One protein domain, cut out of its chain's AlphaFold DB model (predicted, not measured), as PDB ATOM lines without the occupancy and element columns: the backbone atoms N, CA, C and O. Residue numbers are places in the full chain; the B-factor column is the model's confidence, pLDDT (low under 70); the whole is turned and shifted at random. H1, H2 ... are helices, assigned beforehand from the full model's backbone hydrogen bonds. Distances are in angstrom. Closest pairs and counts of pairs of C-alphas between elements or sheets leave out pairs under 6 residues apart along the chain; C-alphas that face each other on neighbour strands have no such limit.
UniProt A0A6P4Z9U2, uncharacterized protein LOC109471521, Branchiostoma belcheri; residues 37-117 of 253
ATOM      1  N   PRO A  37     264.333 201.361 205.641       84.94
ATOM      2  CA  PRO A  37     264.452 199.903 205.621       84.94
ATOM      3  C   PRO A  37     263.819 199.304 204.365       84.94
ATOM      4  O   PRO A  37     262.823 199.830 203.859       84.94
ATOM      5  N   ARG A  38     264.382 198.206 203.853       75.00
ATOM      6  CA  ARG A  38     263.806 197.497 202.705       75.00
ATOM      7  C   ARG A  38     262.579 196.699 203.147       75.00
ATOM      8  O   ARG A  38     262.506 196.232 204.278       75.00
ATOM      9  N   CYS A  39     261.607 196.552 202.248       65.25
ATOM     10  CA  CYS A  39     260.401 195.763 202.515       65.25
ATOM     11  C   CYS A  39     260.673 194.249 202.544       65.25
ATOM     12  O   CYS A  39     259.895 193.516 203.143       65.25
ATOM     13  N   ASP A  40     261.767 193.798 201.921       58.31
ATOM     14  CA  ASP A  40     262.093 192.377 201.740       58.31
ATOM     15  C   ASP A  40     262.680 191.709 202.999       58.31
ATOM     16  O   ASP A  40     262.852 190.494 203.025       58.31
ATOM     17  N   ASP A  41     262.964 192.482 204.054       53.78
ATOM     18  CA  ASP A  41     263.537 191.987 205.316       53.78
ATOM     19  C   ASP A  41     262.487 191.345 206.260       53.78
ATOM     20  O   ASP A  41     262.801 191.016 207.405       53.78
ATOM     21  N   TYR A  42     261.233 191.162 205.814       53.94
ATOM     22  CA  TYR A  42     260.125 190.646 206.631       53.94
ATOM     23  C   TYR A  42     259.316 189.544 205.924       53.94
ATOM     24  O   TYR A  42     259.132 189.577 204.710       53.94
ATOM     25  N   ASP A  43     258.741 188.616 206.706       48.72
ATOM     26  CA  ASP A  43     257.974 187.428 206.261       48.72
ATOM     27  C   ASP A  43     256.708 187.716 205.413       48.72
ATOM     28  O   ASP A  43     255.995 186.793 205.016       48.72
ATOM     29  N   ASN A  44     256.393 188.984 205.131       50.97
ATOM     30  CA  ASN A  44     255.245 189.399 204.326       50.97
ATOM     31  C   ASN A  44     255.680 190.466 203.302       50.97
ATOM     32  O   ASN A  44     255.570 191.664 203.585       50.97
ATOM     33  N   PRO A  45     256.220 190.057 202.138       52.28
ATOM     34  CA  PRO A  45     256.706 190.988 201.128       52.28
ATOM     35  C   PRO A  45     255.562 191.863 200.614       52.28
ATOM     36  O   PRO A  45     254.433 191.401 200.424       52.28
ATOM     37  N   CYS A  46     255.845 193.143 200.369       51.09
ATOM     38  CA  CYS A  46     254.886 194.004 199.687       51.09
ATOM     39  C   CYS A  46     254.529 193.381 198.317       51.09
ATOM     40  O   CYS A  46     255.408 192.931 197.582       51.09
ATOM     41  N   LEU A  47     253.242 193.390 197.933       54.47
ATOM     42  CA  LEU A  47     252.852 193.391 196.508       54.47
ATOM     43  C   LEU A  47     253.750 194.398 195.791       54.47
ATOM     44  O   LEU A  47     253.931 195.459 196.384       54.47
ATOM     45  N   PRO A  48     254.296 194.099 194.591       50.34
ATOM     46  CA  PRO A  48     255.537 194.682 194.090       50.34
ATOM     47  C   PRO A  48     255.468 196.195 194.200       50.34
ATOM     48  O   PRO A  48     254.919 196.883 193.338       50.34
ATOM     49  N   CYS A  49     255.990 196.703 195.309       50.41
ATOM     50  CA  CYS A  49     256.122 198.111 195.518       50.41
ATOM     51  C   CYS A  49     257.336 198.434 194.665       50.41
ATOM     52  O   CYS A  49     258.472 198.266 195.099       50.41
ATOM     53  N   THR A  50     257.111 198.732 193.377       50.44
ATOM     54  CA  THR A  50     258.206 199.138 192.507       50.44
ATOM     55  C   THR A  50     258.865 200.300 193.236       50.44
ATOM     56  O   THR A  50     258.237 201.323 193.522       50.44
ATOM     57  N   HIS A  51     260.126 200.116 193.628       50.62
ATOM     58  CA  HIS A  51     260.909 201.101 194.376       50.62
ATOM     59  C   HIS A  51     261.037 202.456 193.634       50.62
ATOM     60  O   HIS A  51     261.654 203.387 194.144       50.62
ATOM     61  N   GLU A  52     260.417 202.590 192.456       52.09
ATOM     62  CA  GLU A  52     260.212 203.818 191.693       52.09
ATOM     63  C   GLU A  52     259.506 204.936 192.475       52.09
ATOM     64  O   GLU A  52     259.802 206.105 192.230       52.09
ATOM     65  N   PHE A  53     258.638 204.638 193.453       67.19
ATOM     66  CA  PHE A  53     257.913 205.681 194.198       67.19
ATOM     67  C   PHE A  53     258.362 205.795 195.663       67.19
ATOM     68  O   PHE A  53     257.738 205.254 196.578       67.19
ATOM     69  N   ARG A  54     259.417 206.588 195.911       74.50
ATOM     70  CA  ARG A  54     260.000 206.849 197.251       74.50
ATOM     71  C   ARG A  54     258.966 207.209 198.335       74.50
ATOM     72  O   ARG A  54     259.079 206.778 199.478       74.50
ATOM     73  N   THR A  55     257.934 207.978 197.990       77.38
ATOM     74  CA  THR A  55     256.882 208.414 198.932       77.38
ATOM     75  C   THR A  55     255.879 207.310 199.279       77.38
ATOM     76  O   THR A  55     255.313 207.313 200.372       77.38
ATOM     77  N   HIS A  56     255.669 206.348 198.378       80.31
ATOM     78  CA  HIS A  56     254.879 205.151 198.652       80.31
ATOM     79  C   HIS A  56     255.615 204.239 199.638       80.31
ATOM     80  O   HIS A  56     255.021 203.810 200.626       80.31
ATOM     81  N   HIS A  57     256.922 204.039 199.436       84.38
ATOM     82  CA  HIS A  57     257.769 203.276 200.359       84.38
ATOM     83  C   HIS A  57     257.749 203.854 201.780       84.38
ATOM     84  O   HIS A  57     257.496 203.134 202.743       84.38
ATOM     85  N   LEU A  58     257.890 205.180 201.915       89.31
ATOM     86  CA  LEU A  58     257.766 205.862 203.208       89.31
ATOM     87  C   LEU A  58     256.452 205.527 203.918       89.31
ATOM     88  O   LEU A  58     256.462 205.227 205.107       89.31
ATOM     89  N   ARG A  59     255.320 205.539 203.205       86.56
ATOM     90  CA  ARG A  59     254.017 205.205 203.794       86.56
ATOM     91  C   ARG A  59     254.000 203.790 204.365       86.56
ATOM     92  O   ARG A  59     253.503 203.597 205.471       86.56
ATOM     93  N   HIS A  60     254.544 202.826 203.629       85.00
ATOM     94  CA  HIS A  60     254.639 201.446 204.094       85.00
ATOM     95  C   HIS A  60     255.508 201.329 205.345       85.00
ATOM     96  O   HIS A  60     255.072 200.735 206.332       85.00
ATOM     97  N   VAL A  61     256.680 201.967 205.364       88.31
ATOM     98  CA  VAL A  61     257.549 201.973 206.549       88.31
ATOM     99  C   VAL A  61     256.862 202.645 207.743       88.31
ATOM    100  O   VAL A  61     256.895 202.103 208.844       88.31
ATOM    101  N   LEU A  62     256.165 203.768 207.550       91.25
ATOM    102  CA  LEU A  62     255.404 204.421 208.624       91.25
ATOM    103  C   LEU A  62     254.283 203.528 209.176       91.25
ATOM    104  O   LEU A  62     253.987 203.583 210.369       91.25
ATOM    105  N   GLN A  63     253.647 202.699 208.345       88.00
ATOM    106  CA  GLN A  63     252.658 201.722 208.811       88.00
ATOM    107  C   GLN A  63     253.319 200.598 209.613       88.00
ATOM    108  O   GLN A  63     252.868 200.296 210.719       88.00
ATOM    109  N   LEU A  64     254.410 200.033 209.093       86.62
ATOM    110  CA  LEU A  64     255.160 198.952 209.733       86.62
ATOM    111  C   LEU A  64     255.707 199.370 211.107       86.62
ATOM    112  O   LEU A  64     255.549 198.655 212.092       86.62
ATOM    113  N   TYR A  65     256.273 200.575 211.196       90.50
ATOM    114  CA  TYR A  65     256.849 201.135 212.420       90.50
ATOM    115  C   TYR A  65     255.833 201.914 213.272       90.50
ATOM    116  O   TYR A  65     256.216 202.596 214.225       90.50
ATOM    117  N   SER A  66     254.528 201.798 212.993       91.19
ATOM    118  CA  SER A  66     253.488 202.484 213.770       91.19
ATOM    119  C   SER A  66     253.550 202.214 215.282       91.19
ATOM    120  O   SER A  66     253.405 203.173 216.044       91.19
ATOM    121  N   PRO A  67     253.819 200.981 215.766       92.06
ATOM    122  CA  PRO A  67     253.995 200.739 217.199       92.06
ATOM    123  C   PRO A  67     255.137 201.565 217.813       92.06
ATOM    124  O   PRO A  67     254.940 202.218 218.837       92.06
ATOM    125  N   LEU A  68     256.299 201.617 217.152       91.31
ATOM    126  CA  LEU A  68     257.438 202.431 217.589       91.31
ATOM    127  C   LEU A  68     257.083 203.923 217.603       91.31
ATOM    128  O   LEU A  68     257.319 204.611 218.594       91.31
ATOM    129  N   LEU A  69     256.472 204.426 216.532       92.56
ATOM    130  CA  LEU A  69     256.101 205.838 216.422       92.56
ATOM    131  C   LEU A  69     255.057 206.241 217.479       92.56
ATOM    132  O   LEU A  69     255.112 207.356 217.998       92.56
ATOM    133  N   LYS A  70     254.163 205.327 217.887       92.06
ATOM    134  CA  LYS A  70     253.274 205.526 219.047       92.06
ATOM    135  C   LYS A  70     254.057 205.634 220.354       92.06
ATOM    136  O   LYS A  70     253.768 206.528 221.149       92.06
ATOM    137  N   HIS A  71     255.056 204.780 220.578       90.75
ATOM    138  CA  HIS A  71     255.921 204.886 221.757       90.75
ATOM    139  C   HIS A  71     256.652 206.233 221.807       90.75
ATOM    140  O   HIS A  71     256.638 206.890 222.845       90.75
ATOM    141  N   LEU A  72     257.180 206.705 220.673       89.69
ATOM    142  CA  LEU A  72     257.837 208.014 220.555       89.69
ATOM    143  C   LEU A  72     256.869 209.199 220.724       89.69
ATOM    144  O   LEU A  72     257.282 210.278 221.150       89.69
ATOM    145  N   ARG A  73     255.576 209.019 220.429       91.44
ATOM    146  CA  ARG A  73     254.526 210.029 220.645       91.44
ATOM    147  C   ARG A  73     254.078 210.129 222.100       91.44
ATOM    148  O   ARG A  73     253.837 211.232 222.599       91.44
ATOM    149  N   PHE A  74     253.919 208.990 222.768       90.25
ATOM    150  CA  PHE A  74     253.349 208.926 224.115       90.25
ATOM    151  C   PHE A  74     254.396 208.779 225.224       90.25
ATOM    152  O   PHE A  74     254.048 208.950 226.387       90.25
ATOM    153  N   GLY A  75     255.662 208.517 224.887       88.94
ATOM    154  CA  GLY A  75     256.727 208.287 225.865       88.94
ATOM    155  C   GLY A  75     256.534 206.981 226.637       88.94
ATOM    156  O   GLY A  75     256.603 206.968 227.861       88.94
ATOM    157  N   THR A  76     256.194 205.897 225.937       89.62
ATOM    158  CA  THR A  76     255.875 204.593 226.545       89.62
ATOM    159  C   THR A  76     256.862 203.512 226.107       89.62
ATOM    160  O   THR A  76     257.634 203.707 225.173       89.62
ATOM    161  N   GLY A  77     256.863 202.358 226.784       83.38
ATOM    162  CA  GLY A  77     257.695 201.212 226.384       83.38
ATOM    163  C   GLY A  77     259.207 201.455 226.487       83.38
ATOM    164  O   GLY A  77     259.964 200.854 225.737       83.38
ATOM    165  N   GLY A  78     259.643 202.361 227.371       85.12
ATOM    166  CA  GLY A  78     261.054 202.739 227.528       85.12
ATOM    167  C   GLY A  78     261.545 203.811 226.548       85.12
ATOM    168  O   GLY A  78     262.695 204.231 226.639       85.12
ATOM    169  N   TYR A  79     260.688 204.292 225.644       84.69
ATOM    170  CA  TYR A  79     261.027 205.365 224.713       84.69
ATOM    171  C   TYR A  79     260.696 206.737 225.295       84.69
ATOM    172  O   TYR A  79     259.651 206.936 225.916       84.69
ATOM    173  N   GLN A  80     261.570 207.712 225.047       85.56
ATOM    174  CA  GLN A  80     261.288 209.109 225.359       85.56
ATOM    175  C   GLN A  80     260.225 209.668 224.407       85.56
ATOM    176  O   GLN A  80     260.161 209.305 223.230       85.56
ATOM    177  N   LYS A  81     259.406 210.592 224.917       87.88
ATOM    178  CA  LYS A  81     258.461 211.348 224.098       87.88
ATOM    179  C   LYS A  81     259.223 212.367 223.252       87.88
ATOM    180  O   LYS A  81     259.644 213.394 223.773       87.88
ATOM    181  N   VAL A  82     259.378 212.080 221.964       87.12
ATOM    182  CA  VAL A  82     260.118 212.926 221.010       87.12
ATOM    183  C   VAL A  82     259.276 213.395 219.824       87.12
ATOM    184  O   VAL A  82     259.746 214.223 219.058       87.12
ATOM    185  N   LEU A  83     258.043 212.894 219.673       88.88
ATOM    186  CA  LEU A  83     257.101 213.361 218.651       88.88
ATOM    187  C   LEU A  83     256.001 214.235 219.270       88.88
ATOM    188  O   LEU A  83     255.224 213.799 220.135       88.88
ATOM    189  N   GLY A  84     255.901 215.475 218.793       87.50
ATOM    190  CA  GLY A  84     254.809 216.398 219.094       87.50
ATOM    191  C   GLY A  84     253.464 215.931 218.523       87.50
ATOM    192  O   GLY A  84     253.395 214.997 217.727       87.50
ATOM    193  N   GLN A  85     252.358 216.571 218.935       87.44
ATOM    194  CA  GLN A  85     251.029 216.237 218.387       87.44
ATOM    195  C   GLN A  85     250.978 216.551 216.891       87.44
ATOM    196  O   GLN A  85     250.639 215.685 216.096       87.44
ATOM    197  N   GLN A  86     251.381 217.769 216.531       86.56
ATOM    198  CA  GLN A  86     251.373 218.260 215.156       86.56
ATOM    199  C   GLN A  86     252.256 217.403 214.237       86.56
ATOM    200  O   GLN A  86     251.849 217.066 213.133       86.56
ATOM    201  N   GLU A  87     253.443 217.004 214.698       89.88
ATOM    202  CA  GLU A  87     254.339 216.119 213.943       89.88
ATOM    203  C   GLU A  87     253.719 214.736 213.732       89.88
ATOM    204  O   GLU A  87     253.747 214.198 212.631       89.88
ATOM    205  N   TYR A  88     253.098 214.170 214.767       91.75
ATOM    206  CA  TYR A  88     252.441 212.872 214.661       91.75
ATOM    207  C   TYR A  88     251.214 212.909 213.735       91.75
ATOM    208  O   TYR A  88     250.992 211.968 212.977       91.75
ATOM    209  N   GLU A  89     250.460 214.008 213.731       90.94
ATOM    210  CA  GLU A  89     249.368 214.251 212.778       90.94
ATOM    211  C   GLU A  89     249.870 214.438 211.338       90.94
ATOM    212  O   GLU A  89     249.161 214.076 210.402       90.94
ATOM    213  N   GLN A  90     251.099 214.934 211.130       91.06
ATOM    214  CA  GLN A  90     251.726 214.939 209.801       91.06
ATOM    215  C   GLN A  90     252.059 213.520 209.319       91.06
ATOM    216  O   GLN A  90     251.945 213.252 208.123       91.06
ATOM    217  N   LEU A  91     252.452 212.614 210.224       93.19
ATOM    218  CA  LEU A  91     252.716 211.204 209.900       93.19
ATOM    219  C   LEU A  91     251.421 210.415 209.657       93.19
ATOM    220  O   LEU A  91     251.372 209.583 208.751       93.19
ATOM    221  N   TYR A  92     250.374 210.699 210.439       91.00
ATOM    222  CA  TYR A  92     249.075 210.023 210.381       91.00
ATOM    223  C   TYR A  92     247.914 211.027 210.289       91.00
ATOM    224  O   TYR A  92     247.211 211.251 211.280       91.00
ATOM    225  N   PRO A  93     247.681 211.628 209.107       87.38
ATOM    226  CA  PRO A  93     246.609 212.601 208.935       87.38
ATOM    227  C   PRO A  93     245.224 211.989 209.175       87.38
ATOM    228  O   PRO A  93     244.877 210.954 208.601       87.38
ATOM    229  N   LEU A  94     244.385 212.675 209.960       83.62
ATOM    230  CA  LEU A  94     242.997 212.257 210.225       83.62
ATOM    231  C   LEU A  94     242.114 212.256 208.967       83.62
ATOM    232  O   LEU A  94     241.089 211.583 208.932       83.62
ATOM    233  N   SER A  95     242.515 212.992 207.927       82.56
ATOM    234  CA  SER A  95     241.810 213.062 206.643       82.56
ATOM    235  C   SER A  95     241.849 211.752 205.848       82.56
ATOM    236  O   SER A  95     241.163 211.646 204.835       82.56
ATOM    237  N   GLY A  96     242.683 210.783 206.247       76.19
ATOM    238  CA  GLY A  96     242.936 209.558 205.482       76.19
ATOM    239  C   GLY A  96     243.775 209.784 204.220       76.19
ATOM    240  O   GLY A  96     244.130 208.823 203.536       76.19
ATOM    241  N   ILE A  97     244.131 211.038 203.918       82.25
ATOM    242  CA  ILE A  97     245.051 211.384 202.835       82.25
ATOM    243  C   ILE A  97     246.468 211.003 203.278       82.25
ATOM    244  O   ILE A  97     246.847 211.278 204.419       82.25
ATOM    245  N   PRO A  98     247.279 210.396 202.395       82.31
ATOM    246  CA  PRO A  98     248.676 210.117 202.690       82.31
ATOM    247  C   PRO A  98     249.452 211.342 203.176       82.31
ATOM    248  O   PRO A  98     249.274 212.444 202.655       82.31
ATOM    249  N   CYS A  99     250.374 211.126 204.116       87.88
ATOM    250  CA  CYS A  99     251.305 212.163 204.547       87.88
ATOM    251  C   CYS A  99     252.072 212.748 203.349       87.88
ATOM    252  O   CYS A  99     252.504 212.015 202.453       87.88
ATOM    253  N   ASN A 100     252.279 214.064 203.357       90.31
ATOM    254  CA  ASN A 100     253.144 214.735 202.394       90.31
ATOM    255  C   ASN A 100     254.515 215.000 203.042       90.31
ATOM    256  O   ASN A 100     254.628 215.938 203.833       90.31
ATOM    257  N   PRO A 101     255.564 214.226 202.709       91.56
ATOM    258  CA  PRO A 101     256.862 214.361 203.359       91.56
ATOM    259  C   PRO A 101     257.583 215.677 203.042       91.56
ATOM    260  O   PRO A 101     258.482 216.068 203.777       91.56
ATOM    261  N   HIS A 102     257.169 216.406 202.000       90.62
ATOM    262  CA  HIS A 102     257.690 217.749 201.721       90.62
ATOM    263  C   HIS A 102     257.263 218.795 202.761       90.62
ATOM    264  O   HIS A 102     257.821 219.887 202.780       90.62
ATOM    265  N   LEU A 103     256.287 218.472 203.615       89.50
ATOM    266  CA  LEU A 103     255.843 219.329 204.715       89.50
ATOM    267  C   LEU A 103     256.525 218.991 206.048       89.50
ATOM    268  O   LEU A 103     256.262 219.663 207.044       89.50
ATOM    269  N   PHE A 104     257.374 217.960 206.090       91.88
ATOM    270  CA  PHE A 104     258.044 217.564 207.323       91.88
ATOM    271  C   PHE A 104     259.079 218.609 207.737       91.88
ATOM    272  O   PHE A 104     259.882 219.080 206.926       91.88
ATOM    273  N   SER A 105     259.068 218.964 209.025       88.81
ATOM    274  CA  SER A 105     260.071 219.856 209.605       88.81
ATOM    275  C   SER A 105     261.451 219.195 209.620       88.81
ATOM    276  O   SER A 105     261.582 217.969 209.582       88.81
ATOM    277  N   PHE A 106     262.502 220.009 209.739       89.25
ATOM    278  CA  PHE A 106     263.865 219.504 209.912       89.25
ATOM    279  C   PHE A 106     263.972 218.567 211.131       89.25
ATOM    280  O   PHE A 106     264.595 217.509 211.041       89.25
ATOM    281  N   THR A 107     263.333 218.926 212.253       88.88
ATOM    282  CA  THR A 107     263.294 218.089 213.464       88.88
ATOM    283  C   THR A 107     262.605 216.757 213.193       88.88
ATOM    284  O   THR A 107     263.170 215.714 213.516       88.88
ATOM    285  N   LEU A 108     261.430 216.768 212.554       92.94
ATOM    286  CA  LEU A 108     260.694 215.546 212.246       92.94
ATOM    287  C   LEU A 108     261.516 214.621 211.344       92.94
ATOM    288  O   LEU A 108     261.628 213.433 211.631       92.94
ATOM    289  N   LEU A 109     262.153 215.160 210.302       95.62
ATOM    290  CA  LEU A 109     263.040 214.387 209.430       95.62
ATOM    291  C   LEU A 109     264.201 213.761 210.205       95.62
ATOM    292  O   LEU A 109     264.463 212.573 210.033       95.62
ATOM    293  N   PHE A 110     264.865 214.515 211.088       92.62
ATOM    294  CA  PHE A 110     265.930 213.968 211.930       92.62
ATOM    295  C   PHE A 110     265.415 212.848 212.847       92.62
ATOM    296  O   PHE A 110     266.049 211.799 212.947       92.62
ATOM    297  N   THR A 111     264.256 213.038 213.485       92.25
ATOM    298  CA  THR A 111     263.625 212.023 214.344       92.25
ATOM    299  C   THR A 111     263.307 210.753 213.555       92.25
ATOM    300  O   THR A 111     263.626 209.655 214.008       92.25
ATOM    301  N   LEU A 112     262.739 210.878 212.352       95.19
ATOM    302  CA  LEU A 112     262.466 209.728 211.489       95.19
ATOM    303  C   LEU A 112     263.757 209.019 211.074       95.19
ATOM    304  O   LEU A 112     263.827 207.803 211.187       95.19
ATOM    305  N   ILE A 113     264.795 209.752 210.663       94.75
ATOM    306  CA  ILE A 113     266.091 209.156 210.303       94.75
ATOM    307  C   ILE A 113     266.678 208.385 211.484       94.75
ATOM    308  O   ILE A 113     267.057 207.229 211.336       94.75
ATOM    309  N   ARG A 114     266.699 208.994 212.672       91.19
ATOM    310  CA  ARG A 114     267.255 208.389 213.886       91.19
ATOM    311  C   ARG A 114     266.615 207.045 214.235       91.19
ATOM    312  O   ARG A 114     267.303 206.159 214.738       91.19
ATOM    313  N   HIS A 115     265.302 206.937 214.049       90.25
ATOM    314  CA  HIS A 115     264.515 205.802 214.528       90.25
ATOM    315  C   HIS A 115     264.145 204.790 213.445       90.25
ATOM    316  O   HIS A 115     263.848 203.649 213.783       90.25
ATOM    317  N   LEU A 116     264.139 205.195 212.173       90.50
ATOM    318  CA  LEU A 116     263.744 204.342 211.053       90.50
ATOM    319  C   LEU A 116     264.929 203.946 210.173       90.50
ATOM    320  O   LEU A 116     264.914 202.850 209.628       90.50
ATOM    321  N   CYS A 117     265.950 204.791 210.022       88.25
ATOM    322  CA  CYS A 117     267.134 204.425 209.249       88.25
ATOM    323  C   CYS A 117     268.104 203.635 210.138       88.25
ATOM    324  O   CYS A 117     268.544 204.118 211.184       88.25
TER     325      CYS A 117
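Overview. This is residues 37 to 117 of the 253 residues of the protein "uncharacterized protein LOC109471521" of Branchiostoma belcheri (UniProt A0A6P4Z9U2). Four short helices form a small, loosely joined cluster: H1 and H2 make a corner, H3 folds back beside H2, and H4 lies over one side of the H2 and H3 pair. Before H1, an unnamed stretch loops out, with residues 40 to 45 sticking out. The 81 printed residues are all helix in class, though named helices H1 to H4 hold only 38; the whole is compact, radius of gyration of the C-alphas 13.0 A, spanning 34 by 27 by 22 A.

Along the chain. H1, residues 54 to 64, begins at C-alpha (260.000, 206.849, 197.251) and is 15.5 A long. H2 is residues 66 to 74, H3 residues 85 to 91. H4, residues 106 to 116, 15.2 A, ends at C-alpha (263.744, 204.342, 211.053).

Arrangement. H2 and H3 are close but not clearly touching, C-alphas of Arg 73 and Tyr 88 closest at 6.9 A, at a shallow tilt of 14 degrees, opposite ways. H1 and H2 are about perpendicular, 74 degrees. In H1 to H4 every O i to N i+4 pair is within hydrogen-bond range.

Size, cuts and confidence. The printed part has no cut. The link H3 to H4 is long. Residues 39 to 53 have pLDDT under 70.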